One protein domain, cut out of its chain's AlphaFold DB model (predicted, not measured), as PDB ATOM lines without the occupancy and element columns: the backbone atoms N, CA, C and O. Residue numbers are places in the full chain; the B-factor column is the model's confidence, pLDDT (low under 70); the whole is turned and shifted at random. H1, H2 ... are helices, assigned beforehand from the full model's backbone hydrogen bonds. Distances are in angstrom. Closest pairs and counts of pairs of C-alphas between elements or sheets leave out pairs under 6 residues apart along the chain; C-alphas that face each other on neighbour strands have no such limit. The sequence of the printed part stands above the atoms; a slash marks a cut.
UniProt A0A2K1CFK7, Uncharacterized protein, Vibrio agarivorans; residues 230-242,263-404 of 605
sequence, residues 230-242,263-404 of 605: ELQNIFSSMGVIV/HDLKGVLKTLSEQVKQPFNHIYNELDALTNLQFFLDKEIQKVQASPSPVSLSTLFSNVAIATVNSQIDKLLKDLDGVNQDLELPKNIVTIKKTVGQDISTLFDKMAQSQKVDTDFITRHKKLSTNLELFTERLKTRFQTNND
ATOM      1  N   GLU A 230     -17.024   5.185 -20.005       97.44
ATOM      2  CA  GLU A 230     -16.130   4.774 -21.082       97.44
ATOM      3  C   GLU A 230     -16.670   3.571 -21.864       97.44
ATOM      4  O   GLU A 230     -16.590   3.569 -23.088       97.44
ATOM      5  N   LEU A 231     -17.326   2.604 -21.211       96.69
ATOM      6  CA  LEU A 231     -18.043   1.526 -21.904       96.69
ATOM      7  C   LEU A 231     -19.143   2.078 -22.823       96.69
ATOM      8  O   LEU A 231     -19.259   1.634 -23.963       96.69
ATOM      9  N   GLN A 232     -19.913   3.079 -22.375       95.81
ATOM     10  CA  GLN A 232     -20.920   3.733 -23.225       95.81
ATOM     11  C   GLN A 232     -20.284   4.406 -24.446       95.81
ATOM     12  O   GLN A 232     -20.777   4.238 -25.565       95.81
ATOM     13  N   ASN A 233     -19.185   5.138 -24.245       96.06
ATOM     14  CA  ASN A 233     -18.456   5.800 -25.330       96.06
ATOM     15  C   ASN A 233     -17.924   4.782 -26.346       96.06
ATOM     16  O   ASN A 233     -18.110   4.946 -27.554       96.06
ATOM     17  N   ILE A 234     -17.296   3.715 -25.855       95.88
ATOM     18  CA  ILE A 234     -16.660   2.690 -26.679       95.88
ATOM     19  C   ILE A 234     -17.698   1.890 -27.460       95.88
ATOM     20  O   ILE A 234     -17.571   1.797 -28.680       95.88
ATOM     21  N   PHE A 235     -18.769   1.407 -26.828       94.62
ATOM     22  CA  PHE A 235     -19.827   0.698 -27.550       94.62
ATOM     23  C   PHE A 235     -20.512   1.586 -28.591       94.62
ATOM     24  O   PHE A 235     -20.684   1.158 -29.733       94.62
ATOM     25  N   SER A 236     -20.760   2.861 -28.273       93.62
ATOM     26  CA  SER A 236     -21.279   3.818 -29.259       93.62
ATOM     27  C   SER A 236     -20.324   3.985 -30.449       93.62
ATOM     28  O   SER A 236     -20.760   3.977 -31.597       93.62
ATOM     29  N   SER A 237     -19.008   4.058 -30.207       92.69
ATOM     30  CA  SER A 237     -17.990   4.125 -31.272       92.69
ATOM     31  C   SER A 237     -17.887   2.835 -32.107       92.69
ATOM     32  O   SER A 237     -17.496   2.853 -33.282       92.69
ATOM     33  N   MET A 238     -18.276   1.698 -31.526       91.38
ATOM     34  CA  MET A 238     -18.404   0.427 -32.234       91.38
ATOM     35  C   MET A 238     -19.674   0.359 -33.093       91.38
ATOM     36  O   MET A 238     -19.745  -0.510 -33.956       91.38
ATOM     37  N   GLY A 239     -20.618   1.291 -32.920       91.00
ATOM     38  CA  GLY A 239     -21.938   1.272 -33.558       91.00
ATOM     39  C   GLY A 239     -22.963   0.415 -32.807       91.00
ATOM     40  O   GLY A 239     -23.985   0.051 -33.378       91.00
ATOM     41  N   VAL A 240     -22.681   0.085 -31.544       91.62
ATOM     42  CA  VAL A 240     -23.483  -0.791 -30.684       91.62
ATOM     43  C   VAL A 240     -24.249   0.060 -29.676       91.62
ATOM     44  O   VAL A 240     -23.705   0.979 -29.062       91.62
ATOM     45  N   ILE A 241     -25.525  -0.256 -29.484       91.81
ATOM     46  CA  ILE A 241     -26.410   0.443 -28.559       91.81
ATOM     47  C   ILE A 241     -26.375  -0.273 -27.210       91.81
ATOM     48  O   ILE A 241     -26.742  -1.441 -27.108       91.81
ATOM     49  N   VAL A 242     -25.989   0.450 -26.155       93.00
ATOM     50  CA  VAL A 242     -26.064  -0.023 -24.765       93.00
ATOM     51  C   VAL A 242     -26.734   1.041 -23.902       93.00
ATOM     52  O   VAL A 242     -26.358   2.213 -23.923       93.00
ATOM     53  N   HIS A 263      -6.998   7.610 -18.195       94.94
ATOM     54  CA  HIS A 263      -6.337   7.502 -19.489       94.94
ATOM     55  C   HIS A 263      -6.077   6.038 -19.860       94.94
ATOM     56  O   HIS A 263      -6.429   5.621 -20.961       94.94
ATOM     57  N   ASP A 264      -5.528   5.251 -18.936       95.19
ATOM     58  CA  ASP A 264      -5.185   3.850 -19.196       95.19
ATOM     59  C   ASP A 264      -6.435   2.984 -19.324       95.19
ATOM     60  O   ASP A 264      -6.506   2.157 -20.228       95.19
ATOM     61  N   LEU A 265      -7.467   3.236 -18.510       96.62
ATOM     62  CA  LEU A 265      -8.778   2.594 -18.655       96.62
ATOM     63  C   LEU A 265      -9.349   2.811 -20.064       96.62
ATOM     64  O   LEU A 265      -9.769   1.860 -20.726       96.62
ATOM     65  N   LYS A 266      -9.321   4.059 -20.540       96.50
ATOM     66  CA  LYS A 266      -9.733   4.414 -21.901       96.50
ATOM     67  C   LYS A 266      -8.866   3.740 -22.962       96.50
ATOM     68  O   LYS A 266      -9.402   3.228 -23.943       96.50
ATOM     69  N   GLY A 267      -7.548   3.729 -22.774       95.88
ATOM     70  CA  GLY A 267      -6.601   3.071 -23.674       95.88
ATOM     71  C   GLY A 267      -6.892   1.579 -23.821       95.88
ATOM     72  O   GLY A 267      -7.087   1.107 -24.938       95.88
ATOM     73  N   VAL A 268      -7.021   0.866 -22.699       96.00
ATOM     74  CA  VAL A 268      -7.333  -0.569 -22.659       96.00
ATOM     75  C   VAL A 268      -8.667  -0.857 -23.340       96.00
ATOM     76  O   VAL A 268      -8.724  -1.688 -24.242       96.00
ATOM     77  N   LEU A 269      -9.737  -0.149 -22.964       96.88
ATOM     78  CA  LEU A 269     -11.055  -0.357 -23.567       96.88
ATOM     79  C   LEU A 269     -11.038  -0.101 -25.077       96.88
ATOM     80  O   LEU A 269     -11.593  -0.897 -25.834       96.88
ATOM     81  N   LYS A 270     -10.355   0.960 -25.523       96.12
ATOM     82  CA  LYS A 270     -10.175   1.248 -26.946       96.12
ATOM     83  C   LYS A 270      -9.465   0.094 -27.653       96.12
ATOM     84  O   LYS A 270     -10.028  -0.442 -28.606       96.12
ATOM     85  N   THR A 271      -8.304  -0.336 -27.163       95.62
ATOM     86  CA  THR A 271      -7.541  -1.443 -27.756       95.62
ATOM     87  C   THR A 271      -8.377  -2.717 -27.849       95.62
ATOM     88  O   THR A 271      -8.492  -3.286 -28.931       95.62
ATOM     89  N   LEU A 272      -9.019  -3.150 -26.761       97.19
ATOM     90  CA  LEU A 272      -9.820  -4.381 -26.765       97.19
ATOM     91  C   LEU A 272     -11.040  -4.272 -27.697       97.19
ATOM     92  O   LEU A 272     -11.373  -5.228 -28.398       97.19
ATOM     93  N   SER A 273     -11.682  -3.103 -27.753       95.50
ATOM     94  CA  SER A 273     -12.836  -2.869 -28.627       95.50
ATOM     95  C   SER A 273     -12.489  -2.915 -30.115       95.50
ATOM     96  O   SER A 273     -13.244  -3.481 -30.905       95.50
ATOM     97  N   GLU A 274     -11.329  -2.376 -30.502       93.75
ATOM     98  CA  GLU A 274     -10.835  -2.414 -31.880       93.75
ATOM     99  C   GLU A 274     -10.562  -3.853 -32.317       93.75
ATOM    100  O   GLU A 274     -10.948  -4.244 -33.424       93.75
ATOM    101  N   GLN A 275      -9.986  -4.658 -31.416       94.88
ATOM    102  CA  GLN A 275      -9.734  -6.077 -31.654       94.88
ATOM    103  C   GLN A 275     -11.033  -6.860 -31.857       94.88
ATOM    104  O   GLN A 275     -11.051  -7.767 -32.674       94.88
ATOM    105  N   VAL A 276     -12.136  -6.501 -31.195       94.25
ATOM    106  CA  VAL A 276     -13.431  -7.179 -31.389       94.25
ATOM    107  C   VAL A 276     -14.186  -6.672 -32.617       94.25
ATOM    108  O   VAL A 276     -14.775  -7.477 -33.331       94.25
ATOM    109  N   LYS A 277     -14.181  -5.362 -32.894       92.50
ATOM    110  CA  LYS A 277     -14.986  -4.762 -33.973       92.50
ATOM    111  C   LYS A 277     -14.529  -5.200 -35.365       92.50
ATOM    112  O   LYS A 277     -15.351  -5.609 -36.181       92.50
ATOM    113  N   GLN A 278     -13.230  -5.093 -35.654       87.62
ATOM    114  CA  GLN A 278     -12.699  -5.302 -37.010       87.62
ATOM    115  C   GLN A 278     -12.917  -6.721 -37.568       87.62
ATOM    116  O   GLN A 278     -13.283  -6.835 -38.737       87.62
ATOM    117  N   PRO A 279     -12.784  -7.802 -36.776       87.50
ATOM    118  CA  PRO A 279     -13.122  -9.159 -37.200       87.50
ATOM    119  C   PRO A 279     -14.504  -9.320 -37.837       87.50
ATOM    120  O   PRO A 279     -14.624 -10.037 -38.825       87.50
ATOM    121  N   PHE A 280     -15.534  -8.621 -37.350       85.31
ATOM    122  CA  PHE A 280     -16.875  -8.704 -37.942       85.31
ATOM    123  C   PHE A 280     -16.928  -8.130 -39.358       85.31
ATOM    124  O   PHE A 280     -17.601  -8.699 -40.213       85.31
ATOM    125  N   ASN A 281     -16.157  -7.075 -39.632       79.81
ATOM    126  CA  ASN A 281     -16.047  -6.486 -40.968       79.81
ATOM    127  C   ASN A 281     -15.334  -7.412 -41.968       79.81
ATOM    128  O   ASN A 281     -15.440  -7.207 -43.172       79.81
ATOM    129  N   HIS A 282     -14.587  -8.414 -41.490       78.31
ATOM    130  CA  HIS A 282     -13.975  -9.427 -42.354       78.31
ATOM    131  C   HIS A 282     -14.953 -10.542 -42.749       78.31
ATOM    132  O   HIS A 282     -14.731 -11.206 -43.755       78.31
ATOM    133  N   ILE A 283     -15.999 -10.778 -41.950       73.75
ATOM    134  CA  ILE A 283     -16.954 -11.882 -42.155       73.75
ATOM    135  C   ILE A 283     -18.204 -11.400 -42.885       73.75
ATOM    136  O   ILE A 283     -18.778 -12.125 -43.697       73.75
ATOM    137  N   TYR A 284     -18.653 -10.196 -42.545       79.31
ATOM    138  CA  TYR A 284     -19.959  -9.677 -42.913       79.31
ATOM    139  C   TYR A 284     -19.817  -8.377 -43.701       79.31
ATOM    140  O   TYR A 284     -18.855  -7.628 -43.532       79.31
ATOM    141  N   ASN A 285     -20.815  -8.079 -44.534       81.38
ATOM    142  CA  ASN A 285     -20.980  -6.721 -45.049       81.38
ATOM    143  C   ASN A 285     -21.266  -5.749 -43.885       81.38
ATOM    144  O   ASN A 285     -21.613  -6.171 -42.785       81.38
ATOM    145  N   GLU A 286     -21.135  -4.445 -44.121       79.12
ATOM    146  CA  GLU A 286     -21.176  -3.431 -43.056       79.12
ATOM    147  C   GLU A 286     -22.452  -3.477 -42.189       79.12
ATOM    148  O   GLU A 286     -22.375  -3.361 -40.964       79.12
ATOM    149  N   LEU A 287     -23.622  -3.708 -42.796       82.19
ATOM    150  CA  LEU A 287     -24.899  -3.754 -42.076       82.19
ATOM    151  C   LEU A 287     -25.041  -5.033 -41.234       82.19
ATOM    152  O   LEU A 287     -25.458  -4.986 -40.069       82.19
ATOM    153  N   ASP A 288     -24.657  -6.174 -41.804       85.81
ATOM    154  CA  ASP A 288     -24.676  -7.464 -41.117       85.81
ATOM    155  C   ASP A 288     -23.604  -7.523 -40.018       85.81
ATOM    156  O   ASP A 288     -23.840  -8.114 -38.962       85.81
ATOM    157  N   ALA A 289     -22.455  -6.868 -40.212       87.06
ATOM    158  CA  ALA A 289     -21.375  -6.790 -39.231       87.06
ATOM    159  C   ALA A 289     -21.852  -6.120 -37.938       87.06
ATOM    160  O   ALA A 289     -21.655  -6.670 -36.855       87.06
ATOM    161  N   LEU A 290     -22.542  -4.979 -38.052       88.94
ATOM    162  CA  LEU A 290     -23.105  -4.260 -36.906       88.94
ATOM    163  C   LEU A 290     -24.182  -5.076 -36.187       88.94
ATOM    164  O   LEU A 290     -24.161  -5.181 -34.961       88.94
ATOM    165  N   THR A 291     -25.093  -5.694 -36.943       91.25
ATOM    166  CA  THR A 291     -26.186  -6.501 -36.376       91.25
ATOM    167  C   THR A 291     -25.649  -7.709 -35.605       91.25
ATOM    168  O   THR A 291     -26.084  -7.983 -34.485       91.25
ATOM    169  N   ASN A 292     -24.662  -8.412 -36.167       90.69
ATOM    170  CA  ASN A 292     -24.031  -9.547 -35.501       90.69
ATOM    171  C   ASN A 292     -23.199  -9.102 -34.292       90.69
ATOM    172  O   ASN A 292     -23.291  -9.720 -33.234       90.69
ATOM    173  N   LEU A 293     -22.434  -8.013 -34.407       93.62
ATOM    174  CA  LEU A 293     -21.658  -7.470 -33.292       93.62
ATOM    175  C   LEU A 293     -22.559  -7.097 -32.105       93.62
ATOM    176  O   LEU A 293     -22.257  -7.486 -30.977       93.62
ATOM    177  N   GLN A 294     -23.685  -6.418 -32.361       94.88
ATOM    178  CA  GLN A 294     -24.706  -6.124 -31.349       94.88
ATOM    179  C   GLN A 294     -25.209  -7.413 -30.689       94.88
ATOM    180  O   GLN A 294     -25.217  -7.512 -29.467       94.88
ATOM    181  N   PHE A 295     -25.561  -8.428 -31.483       93.81
ATOM    182  CA  PHE A 295     -26.068  -9.701 -30.969       93.81
ATOM    183  C   PHE A 295     -25.082 -10.420 -30.035       93.81
ATOM    184  O   PHE A 295     -25.478 -10.890 -28.964       93.81
ATOM    185  N   PHE A 296     -23.804 -10.523 -30.416       93.88
ATOM    186  CA  PHE A 296     -22.803 -11.187 -29.575       93.88
ATOM    187  C   PHE A 296     -22.484 -10.379 -28.313       93.88
ATOM    188  O   PHE A 296     -22.343 -10.974 -27.242       93.88
ATOM    189  N   LEU A 297     -22.428  -9.046 -28.410       94.69
ATOM    190  CA  LEU A 297     -22.241  -8.185 -27.243       94.69
ATOM    191  C   LEU A 297     -23.423  -8.263 -26.280       94.69
ATOM    192  O   LEU A 297     -23.197  -8.447 -25.090       94.69
ATOM    193  N   ASP A 298     -24.666  -8.213 -26.759       94.62
ATOM    194  CA  ASP A 298     -25.850  -8.313 -25.896       94.62
ATOM    195  C   ASP A 298     -25.878  -9.635 -25.121       94.62
ATOM    196  O   ASP A 298     -26.170  -9.652 -23.922       94.62
ATOM    197  N   LYS A 299     -25.518 -10.744 -25.778       95.00
ATOM    198  CA  LYS A 299     -25.396 -12.050 -25.119       95.00
ATOM    199  C   LYS A 299     -24.321 -12.059 -24.041       95.00
ATOM    200  O   LYS A 299     -24.558 -12.590 -22.956       95.00
ATOM    201  N   GLU A 300     -23.155 -11.488 -24.325       95.44
ATOM    202  CA  GLU A 300     -22.075 -11.445 -23.343       95.44
ATOM    203  C   GLU A 300     -22.419 -10.513 -22.173       95.44
ATOM    204  O   GLU A 300     -22.222 -10.889 -21.019       95.44
ATOM    205  N   ILE A 301     -23.032  -9.354 -22.432       94.25
ATOM    206  CA  ILE A 301     -23.509  -8.436 -21.390       94.25
ATOM    207  C   ILE A 301     -24.509  -9.147 -20.473       94.25
ATOM    208  O   ILE A 301     -24.361  -9.091 -19.252       94.25
ATOM    209  N   GLN A 302     -25.492  -9.861 -21.033       94.31
ATOM    210  CA  GLN A 302     -26.457 -10.634 -20.240       94.31
ATOM    211  C   GLN A 302     -25.770 -11.705 -19.386       94.31
ATOM    212  O   GLN A 302     -26.085 -11.851 -18.204       94.31
ATOM    213  N   LYS A 303     -24.804 -12.431 -19.960       94.88
ATOM    214  CA  LYS A 303     -24.039 -13.468 -19.257       94.88
ATOM    215  C   LYS A 303     -23.222 -12.888 -18.100       94.88
ATOM    216  O   LYS A 303     -23.246 -13.448 -17.006       94.88
ATOM    217  N   VAL A 304     -22.541 -11.763 -18.312       94.94
ATOM    218  CA  VAL A 304     -21.761 -11.075 -17.269       94.94
ATOM    219  C   VAL A 304     -22.671 -10.543 -16.164       94.94
ATOM    220  O   VAL A 304     -22.373 -10.719 -14.985       94.94
ATOM    221  N   GLN A 305     -23.810  -9.946 -16.517       91.94
ATOM    222  CA  GLN A 305     -24.765  -9.430 -15.533       91.94
ATOM    223  C   GLN A 305     -25.387 -10.545 -14.679       91.94
ATOM    224  O   GLN A 305     -25.593 -10.348 -13.481       91.94
ATOM    225  N   ALA A 306     -25.643 -11.716 -15.269       92.31
ATOM    226  CA  ALA A 306     -26.144 -12.890 -14.559       92.31
ATOM    227  C   ALA A 306     -25.065 -13.618 -13.730       92.31
ATOM    228  O   ALA A 306     -25.403 -14.400 -12.840       92.31
ATOM    229  N   SER A 307     -23.778 -13.377 -14.001       91.38
ATOM    230  CA  SER A 307     -22.672 -14.021 -13.290       91.38
ATOM    231  C   SER A 307     -22.594 -13.552 -11.830       91.38
ATOM    232  O   SER A 307     -22.640 -12.344 -11.564       91.38
ATOM    233  N   PRO A 308     -22.413 -14.465 -10.858       88.31
ATOM    234  CA  PRO A 308     -22.148 -14.081  -9.473       88.31
ATOM    235  C   PRO A 308     -20.744 -13.480  -9.303       88.31
ATOM    236  O   PRO A 308     -20.541 -12.666  -8.406       88.31
ATOM    237  N   SER A 309     -19.799 -13.845 -10.172       89.62
ATOM    238  CA  SER A 309     -18.398 -13.433 -10.086       89.62
ATOM    239  C   SER A 309     -18.100 -12.223 -10.978       89.62
ATOM    240  O   SER A 309     -18.645 -12.162 -12.089       89.62
ATOM    241  N   PRO A 310     -17.213 -11.305 -10.543       91.25
ATOM    242  CA  PRO A 310     -16.679 -10.247 -11.396       91.25
ATOM    243  C   PRO A 310     -15.951 -10.802 -12.625       91.25
ATOM    244  O   PRO A 310     -15.463 -11.934 -12.615       91.25
ATOM    245  N   VAL A 311     -15.850  -9.983 -13.669       94.81
ATOM    246  CA  VAL A 311     -15.177 -10.311 -14.930       94.81
ATOM    247  C   VAL A 311     -14.108  -9.267 -15.249       94.81
ATOM    248  O   VAL A 311     -14.320  -8.075 -15.039       94.81
ATOM    249  N   SER A 312     -12.952  -9.677 -15.768       94.19
ATOM    250  CA  SER A 312     -11.955  -8.712 -16.242       94.19
ATOM    251  C   SER A 312     -12.418  -8.035 -17.539       94.19
ATOM    252  O   SER A 312     -13.210  -8.596 -18.304       94.19
ATOM    253  N   LEU A 313     -11.874  -6.850 -17.839       95.19
ATOM    254  CA  LEU A 313     -12.092  -6.199 -19.137       95.19
ATOM    255  C   LEU A 313     -11.670  -7.111 -20.298       95.19
ATOM    256  O   LEU A 313     -12.422  -7.282 -21.252       95.19
ATOM    257  N   SER A 314     -10.508  -7.759 -20.197       96.38
ATOM    258  CA  SER A 314     -10.035  -8.722 -21.199       96.38
ATOM    259  C   SER A 314     -11.009  -9.880 -21.418       96.38
ATOM    260  O   SER A 314     -11.250 -10.264 -22.562       96.38
ATOM    261  N   THR A 315     -11.622 -10.409 -20.356       96.19
ATOM    262  CA  THR A 315     -12.577 -11.523 -20.450       96.19
ATOM    263  C   THR A 315     -13.872 -11.091 -21.139       96.19
ATOM    264  O   THR A 315     -14.364 -11.818 -22.000       96.19
ATOM    265  N   LEU A 316     -14.391  -9.895 -20.830       96.62
ATOM    266  CA  LEU A 316     -15.574  -9.339 -21.501       96.62
ATOM    267  C   LEU A 316     -15.390  -9.312 -23.027       96.62
ATOM    268  O   LEU A 316     -16.236  -9.814 -23.764       96.62
ATOM    269  N   PHE A 317     -14.277  -8.756 -23.512       97.25
ATOM    270  CA  PHE A 317     -14.037  -8.629 -24.953       97.25
ATOM    271  C   PHE A 317     -13.576  -9.943 -25.603       97.25
ATOM    272  O   PHE A 317     -14.021 -10.264 -26.707       97.25
ATOM    273  N   SER A 318     -12.739 -10.739 -24.929       97.31
ATOM    274  CA  SER A 318     -12.302 -12.033 -25.471       97.31
ATOM    275  C   SER A 318     -13.464 -13.005 -25.630       97.31
ATOM    276  O   SER A 318     -13.518 -13.688 -26.643       97.31
ATOM    277  N   ASN A 319     -14.448 -13.025 -24.726       96.44
ATOM    278  CA  ASN A 319     -15.623 -13.883 -24.892       96.44
ATOM    279  C   ASN A 319     -16.406 -13.566 -26.176       96.44
ATOM    280  O   ASN A 319     -16.873 -14.489 -26.847       96.44
ATOM    281  N   VAL A 320     -16.499 -12.287 -26.560       95.50
ATOM    282  CA  VAL A 320     -17.104 -11.882 -27.839       95.50
ATOM    283  C   VAL A 320     -16.255 -12.379 -29.011       95.50
ATOM    284  O   VAL A 320     -16.785 -13.023 -29.911       95.50
ATOM    285  N   ALA A 321     -14.935 -12.166 -28.973       94.94
ATOM    286  CA  ALA A 321     -14.004 -12.651 -29.996       94.94
ATOM    287  C   ALA A 321     -14.044 -14.185 -30.171       94.94
ATOM    288  O   ALA A 321     -14.074 -14.693 -31.294       94.94
ATOM    289  N   ILE A 322     -14.101 -14.927 -29.063       93.75
ATOM    290  CA  ILE A 322     -14.229 -16.389 -29.031       93.75
ATOM    291  C   ILE A 322     -15.552 -16.817 -29.661       93.75
ATOM    292  O   ILE A 322     -15.582 -17.765 -30.446       93.75
ATOM    293  N   ALA A 323     -16.649 -16.129 -29.343       92.12
ATOM    294  CA  ALA A 323     -17.949 -16.423 -29.931       92.12
ATOM    295  C   ALA A 323     -17.951 -16.195 -31.453       92.12
ATOM    296  O   ALA A 323     -18.498 -17.025 -32.182       92.12
ATOM    297  N   THR A 324     -17.275 -15.147 -31.937       90.38
ATOM    298  CA  THR A 324     -17.084 -14.886 -33.371       90.38
ATOM    299  C   THR A 324     -16.349 -16.035 -34.060       90.38
ATOM    300  O   THR A 324     -16.861 -16.590 -35.032       90.38
ATOM    301  N   VAL A 325     -15.195 -16.453 -33.530       89.50
ATOM    302  CA  VAL A 325     -14.409 -17.568 -34.094       89.50
ATOM    303  C   VAL A 325     -15.193 -18.880 -34.042       89.50
ATOM    304  O   VAL A 325     -15.253 -19.609 -35.031       89.50
ATOM    305  N   ASN A 326     -15.872 -19.163 -32.928       88.88
ATOM    306  CA  ASN A 326     -16.718 -20.349 -32.802       88.88
ATOM    307  C   ASN A 326     -17.829 -20.371 -33.856       88.88
ATOM    308  O   ASN A 326     -18.086 -21.428 -34.425       88.88
ATOM    309  N   SER A 327     -18.434 -19.218 -34.155       86.88
ATOM    310  CA  SER A 327     -19.450 -19.094 -35.202       86.88
ATOM    311  C   SER A 327     -18.891 -19.355 -36.604       86.88
ATOM    312  O   SER A 327     -19.603 -19.921 -37.431       86.88
ATOM    313  N   GLN A 328     -17.645 -18.964 -36.892       84.81
ATOM    314  CA  GLN A 328     -16.993 -19.283 -38.170       84.81
ATOM    315  C   GLN A 328     -16.701 -20.778 -38.298       84.81
ATOM    316  O   GLN A 328     -16.940 -21.361 -39.353       84.81
ATOM    317  N   ILE A 329     -16.233 -21.404 -37.213       80.56
ATOM    318  CA  ILE A 329     -16.023 -22.855 -37.158       80.56
ATOM    319  C   ILE A 329     -17.357 -23.578 -37.379       80.56
ATOM    320  O   ILE A 329     -17.421 -24.489 -38.193       80.56
ATOM    321  N   ASP A 330     -18.435 -23.151 -36.718       83.62
ATOM    322  CA  ASP A 330     -19.762 -23.755 -36.897       83.62
ATOM    323  C   ASP A 330     -20.300 -23.591 -38.322       83.62
ATOM    324  O   ASP A 330     -20.892 -24.522 -38.867       83.62
ATOM    325  N   LYS A 331     -20.058 -22.434 -38.953       81.69
ATOM    326  CA  LYS A 331     -20.414 -22.208 -40.358       81.69
ATOM    327  C   LYS A 331     -19.650 -23.151 -41.288       81.69
ATOM    328  O   LYS A 331     -20.281 -23.781 -42.126       81.69
ATOM    329  N   LEU A 332     -18.333 -23.281 -41.110       76.56
ATOM    330  CA  LEU A 332     -17.509 -24.216 -41.882       76.56
ATOM    331  C   LEU A 332     -18.070 -25.637 -41.799       76.56
ATOM    332  O   LEU A 332     -18.229 -26.292 -42.819       76.56
ATOM    333  N   LEU A 333     -18.384 -26.106 -40.590       75.12
ATOM    334  CA  LEU A 333     -18.914 -27.455 -40.390       75.12
ATOM    335  C   LEU A 333     -20.237 -27.654 -41.125       75.12
ATOM    336  O   LEU A 333     -20.389 -28.634 -41.843       75.12
ATOM    337  N   LYS A 334     -21.143 -26.679 -41.024       77.50
ATOM    338  CA  LYS A 334     -22.419 -26.707 -41.737       77.50
ATOM    339  C   LYS A 334     -22.247 -26.694 -43.260       77.50
ATOM    340  O   LYS A 334     -22.965 -27.400 -43.960       77.50
ATOM    341  N   ASP A 335     -21.310 -25.903 -43.780       71.88
ATOM    342  CA  ASP A 335     -21.016 -25.843 -45.219       71.88
ATOM    343  C   ASP A 335     -20.419 -27.171 -45.735       71.88
ATOM    344  O   ASP A 335     -20.512 -27.470 -46.927       71.88
ATOM    345  N   LEU A 336     -19.844 -27.986 -44.842       66.56
ATOM    346  CA  LEU A 336     -19.277 -29.306 -45.128       66.56
ATOM    347  C   LEU A 336     -20.259 -30.476 -44.936       66.56
ATOM    348  O   LEU A 336     -19.962 -31.569 -45.416       66.56
ATOM    349  N   ASP A 337     -21.429 -30.270 -44.318       65.12
ATOM    350  CA  ASP A 337     -22.432 -31.330 -44.078       65.12
ATOM    351  C   ASP A 337     -22.906 -32.022 -45.378       65.12
ATOM    352  O   ASP A 337     -23.369 -33.160 -45.351       65.12
ATOM    353  N   GLY A 338     -22.786 -31.361 -46.536       53.94
ATOM    354  CA  GLY A 338     -23.121 -31.933 -47.849       53.94
ATOM    355  C   GLY A 338     -21.972 -32.662 -48.557       53.94
ATOM    356  O   GLY A 338     -22.174 -33.174 -49.655       53.94
ATOM    357  N   VAL A 339     -20.772 -32.664 -47.972       53.03
ATOM    358  CA  VAL A 339     -19.507 -32.990 -48.648       53.03
ATOM    359  C   VAL A 339     -18.864 -34.277 -48.100       53.03
ATOM    360  O   VAL A 339     -18.012 -34.855 -48.759       53.03
ATOM    361  N   ASN A 340     -19.282 -34.793 -46.939       48.44
ATOM    362  CA  ASN A 340     -18.824 -36.097 -46.438       48.44
ATOM    363  C   ASN A 340     -19.851 -36.677 -45.447       48.44
ATOM    364  O   ASN A 340     -20.124 -36.044 -44.428       48.44
ATOM    365  N   GLN A 341     -20.418 -37.862 -45.715       46.59
ATOM    366  CA  GLN A 341     -21.355 -38.523 -44.782       46.59
ATOM    367  C   GLN A 341     -20.648 -39.143 -43.556       46.59
ATOM    368  O   GLN A 341     -21.312 -39.394 -42.552       46.59
ATOM    369  N   ASP A 342     -19.313 -39.274 -43.584       44.44
ATOM    370  CA  ASP A 342     -18.498 -39.916 -42.535       44.44
ATOM    371  C   ASP A 342     -17.576 -38.939 -41.768       44.44
ATOM    372  O   ASP A 342     -16.432 -39.241 -41.418       44.44
ATOM    373  N   LEU A 343     -18.062 -37.731 -41.466       48.66
ATOM    374  CA  LEU A 343     -17.398 -36.839 -40.506       48.66
ATOM    375  C   LEU A 343     -17.481 -37.452 -39.089       48.66
ATOM    376  O   LEU A 343     -18.485 -37.315 -38.391       48.66
ATOM    377  N   GLU A 344     -16.408 -38.104 -38.619       47.34
ATOM    378  CA  GLU A 344     -16.262 -38.517 -37.210       47.34
ATOM    379  C   GLU A 344     -16.130 -37.281 -36.300       47.34
ATOM    380  O   GLU A 344     -15.037 -36.824 -35.944       47.34
ATOM    381  N   LEU A 345     -17.270 -36.704 -35.929       53.31
ATOM    382  CA  LEU A 345     -17.336 -35.364 -35.356       53.31
ATOM    383  C   LEU A 345     -18.143 -35.324 -34.051       53.31
ATOM    384  O   LEU A 345     -19.313 -34.948 -34.053       53.31
ATOM    385  N   PRO A 346     -17.564 -35.759 -32.906       48.81
ATOM    386  CA  PRO A 346     -18.089 -35.228 -31.634       48.81
ATOM    387  C   PRO A 346     -17.095 -34.950 -30.481       48.81
ATOM    388  O   PRO A 346     -17.511 -34.346 -29.497       48.81
ATOM    389  N   LYS A 347     -15.800 -35.314 -30.529       48.88
ATOM    390  CA  LYS A 347     -14.865 -35.044 -29.395       48.88
ATOM    391  C   LYS A 347     -13.786 -33.997 -29.663       48.88
ATOM    392  O   LYS A 347     -13.426 -33.235 -28.766       48.88
ATOM    393  N   ASN A 348     -13.293 -33.922 -30.894       52.72
ATOM    394  CA  ASN A 348     -12.147 -33.069 -31.196       52.72
ATOM    395  C   ASN A 348     -12.551 -31.592 -31.298       52.72
ATOM    396  O   ASN A 348     -11.862 -30.752 -30.739       52.72
ATOM    397  N   ILE A 349     -13.713 -31.258 -31.872       63.62
ATOM    398  CA  ILE A 349     -14.129 -29.854 -32.077       63.62
ATOM    399  C   ILE A 349     -14.370 -29.087 -30.781       63.62
ATOM    400  O   ILE A 349     -13.984 -27.925 -30.674       63.62
ATOM    401  N   VAL A 350     -14.959 -29.730 -29.773       65.69
ATOM    402  CA  VAL A 350     -15.123 -29.112 -28.450       65.69
ATOM    403  C   VAL A 350     -13.756 -28.751 -27.860       65.69
ATOM    404  O   VAL A 350     -13.581 -27.656 -27.328       65.69
ATOM    405  N   THR A 351     -12.771 -29.639 -28.017       62.91
ATOM    406  CA  THR A 351     -11.387 -29.404 -27.587       62.91
ATOM    407  C   THR A 351     -10.730 -28.276 -28.389       62.91
ATOM    408  O   THR A 351     -10.134 -27.393 -27.786       62.91
ATOM    409  N   ILE A 352     -10.913 -28.233 -29.715       65.00
ATOM    410  CA  ILE A 352     -10.403 -27.160 -30.590       65.00
ATOM    411  C   ILE A 352     -10.912 -25.794 -30.131       65.00
ATOM    412  O   ILE A 352     -10.118 -24.896 -29.858       65.00
ATOM    413  N   LYS A 353     -12.238 -25.647 -30.001       75.94
ATOM    414  CA  LYS A 353     -12.864 -24.390 -29.568       75.94
ATOM    415  C   LYS A 353     -12.368 -23.960 -28.190       75.94
ATOM    416  O   LYS A 353     -12.171 -22.772 -27.955       75.94
ATOM    417  N   LYS A 354     -12.139 -24.918 -27.285       74.31
ATOM    418  CA  LYS A 354     -11.585 -24.647 -25.955       74.31
ATOM    419  C   LYS A 354     -10.149 -24.122 -26.032       74.31
ATOM    420  O   LYS A 354      -9.882 -23.087 -25.431       74.31
ATOM    421  N   THR A 355      -9.256 -24.794 -26.759       68.06
ATOM    422  CA  THR A 355      -7.845 -24.387 -26.895       68.06
ATOM    423  C   THR A 355      -7.728 -23.014 -27.550       68.06
ATOM    424  O   THR A 355      -7.103 -22.115 -26.999       68.06
ATOM    425  N   VAL A 356      -8.424 -22.808 -28.670       76.50
ATOM    426  CA  VAL A 356      -8.456 -21.512 -29.367       76.50
ATOM    427  C   VAL A 356      -9.046 -20.430 -28.467       76.50
ATOM    428  O   VAL A 356      -8.549 -19.307 -28.434       76.50
ATOM    429  N   GLY A 357     -10.075 -20.775 -27.690       82.19
ATOM    430  CA  GLY A 357     -10.640 -19.889 -26.684       82.19
ATOM    431  C   GLY A 357      -9.611 -19.426 -25.655       82.19
ATOM    432  O   GLY A 357      -9.507 -18.233 -25.389       82.19
ATOM    433  N   GLN A 358      -8.808 -20.351 -25.124       80.94
ATOM    434  CA  GLN A 358      -7.743 -20.043 -24.164       80.94
ATOM    435  C   GLN A 358      -6.650 -19.150 -24.767       80.94
ATOM    436  O   GLN A 358      -6.193 -18.215 -24.103       80.94
ATOM    437  N   ASP A 359      -6.266 -19.391 -26.021       79.38
ATOM    438  CA  ASP A 359      -5.279 -18.565 -26.721       79.38
ATOM    439  C   ASP A 359      -5.791 -17.139 -26.950       79.38
ATOM    440  O   ASP A 359      -5.064 -16.173 -26.705       79.38
ATOM    441  N   ILE A 360      -7.059 -16.990 -27.352       90.25
ATOM    442  CA  ILE A 360      -7.704 -15.679 -27.495       90.25
ATOM    443  C   ILE A 360      -7.776 -14.976 -26.135       90.25
ATOM    444  O   ILE A 360      -7.378 -13.816 -26.040       90.25
ATOM    445  N   SER A 361      -8.216 -15.652 -25.068       92.19
ATOM    446  CA  SER A 361      -8.237 -15.064 -23.720       92.19
ATOM    447  C   SER A 361      -6.850 -14.588 -23.286       92.19
ATOM    448  O   SER A 361      -6.702 -13.439 -22.875       92.19
ATOM    449  N   THR A 362      -5.817 -15.411 -23.485       88.50
ATOM    450  CA  THR A 362      -4.425 -15.059 -23.154       88.50
ATOM    451  C   THR A 362      -3.940 -13.849 -23.954       88.50
ATOM    452  O   THR A 362      -3.266 -12.970 -23.418       88.50
ATOM    453  N   LEU A 363      -4.277 -13.773 -25.244       91.25
ATOM    454  CA  LEU A 363      -3.926 -12.641 -26.099       91.25
ATOM    455  C   LEU A 363      -4.578 -11.339 -25.610       91.25
ATOM    456  O   LEU A 363      -3.903 -10.316 -25.503       91.25
ATOM    457  N   PHE A 364      -5.867 -11.386 -25.272       96.25
ATOM    458  CA  PHE A 364      -6.604 -10.235 -24.746       96.25
ATOM    459  C   PHE A 364      -6.121  -9.827 -23.348       96.25
ATOM    460  O   PHE A 364      -6.063  -8.633 -23.061       96.25
ATOM    461  N   ASP A 365      -5.721 -10.778 -22.499       93.62
ATOM    462  CA  ASP A 365      -5.094 -10.490 -21.204       93.62
ATOM    463  C   ASP A 365      -3.782  -9.721 -21.380       93.62
ATOM    464  O   ASP A 365      -3.570  -8.707 -20.713       93.62
ATOM    465  N   LYS A 366      -2.928 -10.145 -22.322       92.56
ATOM    466  CA  LYS A 366      -1.689  -9.428 -22.659       92.56
ATOM    467  C   LYS A 366      -1.976  -8.006 -23.141       92.56
ATOM    468  O   LYS A 366      -1.345  -7.067 -22.663       92.56
ATOM    469  N   MET A 367      -2.950  -7.836 -24.037       94.06
ATOM    470  CA  MET A 367      -3.345  -6.520 -24.554       94.06
ATOM    471  C   MET A 367      -3.901  -5.605 -23.458       94.06
ATOM    472  O   MET A 367      -3.537  -4.434 -23.403       94.06
ATOM    473  N   ALA A 368      -4.742  -6.130 -22.561       93.56
ATOM    474  CA  ALA A 368      -5.297  -5.362 -21.446       93.56
ATOM    475  C   ALA A 368      -4.223  -4.914 -20.443       93.56
ATOM    476  O   ALA A 368      -4.375  -3.892 -19.782       93.56
ATOM    477  N   GLN A 369      -3.127  -5.665 -20.356       91.38
ATOM    478  CA  GLN A 369      -1.972  -5.353 -19.519       91.38
ATOM    479  C   GLN A 369      -0.899  -4.536 -20.260       91.38
ATOM    480  O   GLN A 369       0.208  -4.385 -19.747       91.38
ATOM    481  N   SER A 370      -1.194  -4.036 -21.468       87.31
ATOM    482  CA  SER A 370      -0.247  -3.318 -22.335       87.31
ATOM    483  C   SER A 370       1.055  -4.090 -22.605       87.31
ATOM    484  O   SER A 370       2.104  -3.499 -22.865       87.31
ATOM    485  N   GLN A 371       1.006  -5.422 -22.542       88.38
ATOM    486  CA  GLN A 371       2.142  -6.278 -22.857       88.38
ATOM    487  C   GLN A 371       2.319  -6.383 -24.371       88.38
ATOM    488  O   GLN A 371       1.358  -6.339 -25.143       88.38
ATOM    489  N   LYS A 372       3.569  -6.571 -24.806       85.25
ATOM    490  CA  LYS A 372       3.871  -6.795 -26.218       85.25
ATOM    491  C   LYS A 372       3.195  -8.083 -26.699       85.25
ATOM    492  O   LYS A 372       3.352  -9.143 -26.094       85.25
ATOM    493  N   VAL A 373       2.485  -7.979 -27.815       86.44
ATOM    494  CA  VAL A 373       1.908  -9.104 -28.553       86.44
ATOM    495  C   VAL A 373       2.581  -9.183 -29.918       86.44
ATOM    496  O   VAL A 373       2.797  -8.150 -30.547       86.44
ATOM    497  N   ASP A 374       2.957 -10.387 -30.350       79.19
ATOM    498  CA  ASP A 374       3.657 -10.572 -31.628       79.19
ATOM    499  C   ASP A 374       2.715 -10.324 -32.810       79.19
ATOM    500  O   ASP A 374       2.982  -9.481 -33.663       79.19
ATOM    501  N   THR A 375       1.563 -10.998 -32.783       84.62
ATOM    502  CA  THR A 375       0.513 -10.895 -33.801       84.62
ATOM    503  C   THR A 375      -0.820 -10.655 -33.106       84.62
ATOM    504  O   THR A 375      -1.182 -11.415 -32.201       84.62
ATOM    505  N   ASP A 376      -1.542  -9.605 -33.498       88.88
ATOM    506  CA  ASP A 376      -2.814  -9.220 -32.884       88.88
ATOM    507  C   ASP A 376      -3.997 -10.096 -33.341       88.88
ATOM    508  O   ASP A 376      -3.877 -10.930 -34.245       88.88
ATOM    509  N   PHE A 377      -5.149  -9.955 -32.679       92.38
ATOM    510  CA  PHE A 377      -6.313 -10.789 -32.975       92.38
ATOM    511  C   PHE A 377      -6.900 -10.455 -34.346       92.38
ATOM    512  O   PHE A 377      -7.304 -11.366 -35.059       92.38
ATOM    513  N   ILE A 378      -6.893  -9.181 -34.750       91.25
ATOM    514  CA  ILE A 378      -7.373  -8.746 -36.071       91.25
ATOM    515  C   ILE A 378      -6.623  -9.488 -37.186       91.25
ATOM    516  O   ILE A 378      -7.251 -10.045 -38.092       91.25
ATOM    517  N   THR A 379      -5.293  -9.538 -37.097       88.81
ATOM    518  CA  THR A 379      -4.424 -10.204 -38.075       88.81
ATOM    519  C   THR A 379      -4.630 -11.717 -38.058       88.81
ATOM    520  O   THR A 379      -4.857 -12.308 -39.116       88.81
ATOM    521  N   ARG A 380      -4.644 -12.342 -36.868       87.25
ATOM    522  CA  ARG A 380      -4.913 -13.787 -36.702       87.25
ATOM    523  C   ARG A 380      -6.282 -14.182 -37.257       87.25
ATOM    524  O   ARG A 380      -6.406 -15.153 -37.995       87.25
ATOM    525  N   HIS A 381      -7.311 -13.392 -36.971       89.44
ATOM    526  CA  HIS A 381      -8.669 -13.632 -37.447       89.44
ATOM    527  C   HIS A 381      -8.787 -13.475 -38.966       89.44
ATOM    528  O   HIS A 381      -9.488 -14.250 -39.619       89.44
ATOM    529  N   LYS A 382      -8.123 -12.474 -39.556       86.12
ATOM    530  CA  LYS A 382      -8.084 -12.315 -41.015       86.12
ATOM    531  C   LYS A 382      -7.440 -13.536 -41.674       86.12
ATOM    532  O   LYS A 382      -8.019 -14.092 -42.601       86.12
ATOM    533  N   LYS A 383      -6.301 -13.985 -41.136       81.25
ATOM    534  CA  LYS A 383      -5.597 -15.201 -41.565       81.25
ATOM    535  C   LYS A 383      -6.504 -16.434 -41.472       81.25
ATOM    536  O   LYS A 383      -6.658 -17.142 -42.460       81.25
ATOM    537  N   LEU A 384      -7.186 -16.621 -40.337       82.44
ATOM    538  CA  LEU A 384      -8.179 -17.682 -40.149       82.44
ATOM    539  C   LEU A 384      -9.272 -17.624 -41.215       82.44
ATOM    540  O   LEU A 384      -9.530 -18.623 -41.870       82.44
ATOM    541  N   SER A 385      -9.887 -16.458 -41.418       81.25
ATOM    542  CA  SER A 385     -10.999 -16.298 -42.363       81.25
ATOM    543  C   SER A 385     -10.585 -16.686 -43.788       81.25
ATOM    544  O   SER A 385     -11.272 -17.478 -44.427       81.25
ATOM    545  N   THR A 386      -9.421 -16.211 -44.246       77.25
ATOM    546  CA  THR A 386      -8.853 -16.576 -45.554       77.25
ATOM    547  C   THR A 386      -8.545 -18.071 -45.653       77.25
ATOM    548  O   THR A 386      -8.870 -18.709 -46.653       77.25
ATOM    549  N   ASN A 387      -7.946 -18.652 -44.614       71.44
ATOM    550  CA  ASN A 387      -7.569 -20.062 -44.602       71.44
ATOM    551  C   ASN A 387      -8.791 -20.992 -44.585       71.44
ATOM    552  O   ASN A 387      -8.800 -21.998 -45.294       71.44
ATOM    553  N   LEU A 388      -9.843 -20.639 -43.840       74.19
ATOM    554  CA  LEU A 388     -11.108 -21.376 -43.831       74.19
ATOM    555  C   LEU A 388     -11.812 -21.322 -45.194       74.19
ATOM    556  O   LEU A 388     -12.318 -22.347 -45.652       74.19
ATOM    557  N   GLU A 389     -11.821 -20.166 -45.863       72.06
ATOM    558  CA  GLU A 389     -12.410 -20.010 -47.200       72.06
ATOM    559  C   GLU A 389     -11.664 -20.854 -48.246       72.06
ATOM    560  O   GLU A 389     -12.278 -21.672 -48.930       72.06
ATOM    561  N   LEU A 390     -10.329 -20.751 -48.296       67.38
ATOM    562  CA  LEU A 390      -9.494 -21.551 -49.201       67.38
ATOM    563  C   LEU A 390      -9.654 -23.057 -48.967       67.38
ATOM    564  O   LEU A 390      -9.684 -23.833 -49.922       67.38
ATOM    565  N   PHE A 391      -9.736 -23.478 -47.705       67.44
ATOM    566  CA  PHE A 391      -9.951 -24.876 -47.345       67.44
ATOM    567  C   PHE A 391     -11.322 -25.374 -47.808       67.44
ATOM    568  O   PHE A 391     -11.416 -26.441 -48.413       67.44
ATOM    569  N   THR A 392     -12.367 -24.576 -47.587       66.12
ATOM    570  CA  THR A 392     -13.737 -24.888 -48.017       66.12
ATOM    571  C   THR A 392     -13.824 -25.045 -49.533       66.12
ATOM    572  O   THR A 392     -14.383 -26.031 -50.012       66.12
ATOM    573  N   GLU A 393     -13.248 -24.111 -50.294       64.38
ATOM    574  CA  GLU A 393     -13.278 -24.158 -51.760       64.38
ATOM    575  C   GLU A 393     -12.518 -25.368 -52.311       64.38
ATOM    576  O   GLU A 393     -13.057 -26.082 -53.153       64.38
ATOM    577  N   ARG A 394     -11.331 -25.694 -51.774       62.25
ATOM    578  CA  ARG A 394     -10.597 -26.905 -52.195       62.25
ATOM    579  C   ARG A 394     -11.381 -28.183 -51.965       62.25
ATOM    580  O   ARG A 394     -11.363 -29.069 -52.817       62.25
ATOM    581  N   LEU A 395     -12.052 -28.288 -50.818       62.28
ATOM    582  CA  LEU A 395     -12.899 -29.437 -50.540       62.28
ATOM    583  C   LEU A 395     -14.030 -29.499 -51.563       62.28
ATOM    584  O   LEU A 395     -14.126 -30.488 -52.280       62.28
ATOM    585  N   LYS A 396     -14.807 -28.427 -51.733       64.06
ATOM    586  CA  LYS A 396     -15.885 -28.396 -52.734       64.06
ATOM    587  C   LYS A 396     -15.406 -28.788 -54.133       64.06
ATOM    588  O   LYS A 396     -16.059 -29.619 -54.755       64.06
ATOM    589  N   THR A 397     -14.277 -28.253 -54.609       59.72
ATOM    590  CA  THR A 397     -13.722 -28.592 -55.931       59.72
ATOM    591  C   THR A 397     -13.414 -30.083 -56.047       59.72
ATOM    592  O   THR A 397     -13.866 -30.705 -57.003       59.72
ATOM    593  N   ARG A 398     -12.732 -30.675 -55.054       55.72
ATOM    594  CA  ARG A 398     -12.411 -32.113 -55.040       55.72
ATOM    595  C   ARG A 398     -13.663 -32.995 -55.079       55.72
ATOM    596  O   ARG A 398     -13.663 -34.028 -55.738       55.72
ATOM    597  N   PHE A 399     -14.728 -32.606 -54.385       54.53
ATOM    598  CA  PHE A 399     -15.973 -33.380 -54.378       54.53
ATOM    599  C   PHE A 399     -16.835 -33.147 -55.628       54.53
ATOM    600  O   PHE A 399     -17.545 -34.053 -56.050       54.53
ATOM    601  N   GLN A 400     -16.749 -31.976 -56.265       55.19
ATOM    602  CA  GLN A 400     -17.423 -31.706 -57.539       55.19
ATOM    603  C   GLN A 400     -16.784 -32.470 -58.706       55.19
ATOM    604  O   GLN A 400     -17.515 -33.019 -59.525       55.19
ATOM    605  N   THR A 401     -15.452 -32.590 -58.753       49.12
ATOM    606  CA  THR A 401     -14.747 -33.391 -59.774       49.12
ATOM    607  C   THR A 401     -15.041 -34.891 -59.686       49.12
ATOM    608  O   THR A 401     -14.922 -35.588 -60.688       49.12
ATOM    609  N   ASN A 402     -15.484 -35.388 -58.526       47.88
ATOM    610  CA  ASN A 402     -15.823 -36.801 -58.318       47.88
ATOM    611  C   ASN A 402     -17.223 -37.194 -58.826       47.88
ATOM    612  O   ASN A 402     -17.515 -38.382 -58.925       47.88
ATOM    613  N   ASN A 403     -18.094 -36.231 -59.153       45.81
ATOM    614  CA  ASN A 403     -19.447 -36.524 -59.644       45.81
ATOM    615  C   ASN A 403     -19.529 -36.733 -61.170       45.81
ATOM    616  O   ASN A 403     -20.564 -37.194 -61.644       45.81
ATOM    617  N   ASP A 404     -18.463 -36.442 -61.926       40.47
ATOM    618  CA  ASP A 404     -18.468 -36.478 -63.401       40.47
ATOM    619  C   ASP A 404     -17.745 -37.690 -64.027       40.47
ATOM    620  O   ASP A 404     -17.661 -37.792 -65.252       40.47
TER     621      ASP A 404
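AT A GLANCE: This is residues 230 to 242 and 263 to 404 of the 605 residues of an uncharacterized protein of Vibrio agarivorans (UniProt A0A2K1CFK7). This is a long, staggered bundle of helices: H4 runs through the middle, H2 and H6 run the same way along it and overlap each other only with residues 275 to 283 and 377 to 385, and H5 folds back along H4. H3 follows H2 after a tight link, makes a corner with its end at residues 277 to 283 and crosses H4 at a steep tilt of 56 degrees, and the short H1 packs on H2. The printed part has 155 residues with six named helices, in the order H1 to H6 along the chain, and no named strand; the class is all helix. It is only just compact, close to loose, with a radius of gyration of the C-alphas of 17.5 A, and it is elongated, spanning 63 by 33 by 32 A.

HOW THE PARTS SIT: Start at the longest helix, H6, residues 377 to 401. With residues 381 to 392 alone it touches H4, residues 313 to 336, at a shallow tilt of 7 degrees, the same way; the closest C-alphas, of Leu 332 and Thr 392, are 7.2 A apart. H6 also touches H2, residues 263 to 283, the closest C-alphas being those of Gln 275 and Ile 378, 5.7 A apart. H2 and H4 touch at 7 degrees, a shallow tilt, with the C-alphas of Val 276 and Ala 321 closest at 5.7 A. H5, residues 348 to 368, makes a helical hairpin with H4, at a shallow tilt of 31 degrees, opposite ways; look at Ser 314 and Phe 364, the closest C-alphas, 5.2 A apart. H2, H4, H5 and H6 form a bundle, a group of helices alongside one another. H3, residues 286 to 306, touches H4 at a steep tilt of 56 degrees, the closest C-alphas being those of Phe 296 and Val 320, 6.0 A apart. H1, residues 230 to 238, touches H2, with the C-alphas of Met 238 and Lys 277 closest at 6.5 A, and is apart from H4, H5 and H6. Every O i to N i+4 pair is within hydrogen-bond range in H1, H3, H5 and H6, against 14 of 17 in H2 and 19 of 20 in H4.

IN THESE COORDINATES: Find C-alpha 377 at (-6.313, -10.789, -32.975); from there H6 runs 36.1 A to C-alpha 401 at (-14.747, -33.391, -59.774). H4 is 35.5 A long, H2 31.7 A, H3 30.4 A and H5 30.2 A. H1 begins at C-alpha 230, (-16.130, 4.774, -21.082).

THE WHOLE: The two C-alphas farthest apart, of His 263 and Asp 404, are 63.3 A apart. Residues 243 to 262 are not printed, and C-alphas 242 and 263 are 21.8 A apart across this cut. The link from H4 to H5, 11 residues, is long. Residues 305 to 311 stand free. The pLDDT is under 70 at residues 336 to 352, 355 and 390 to 404.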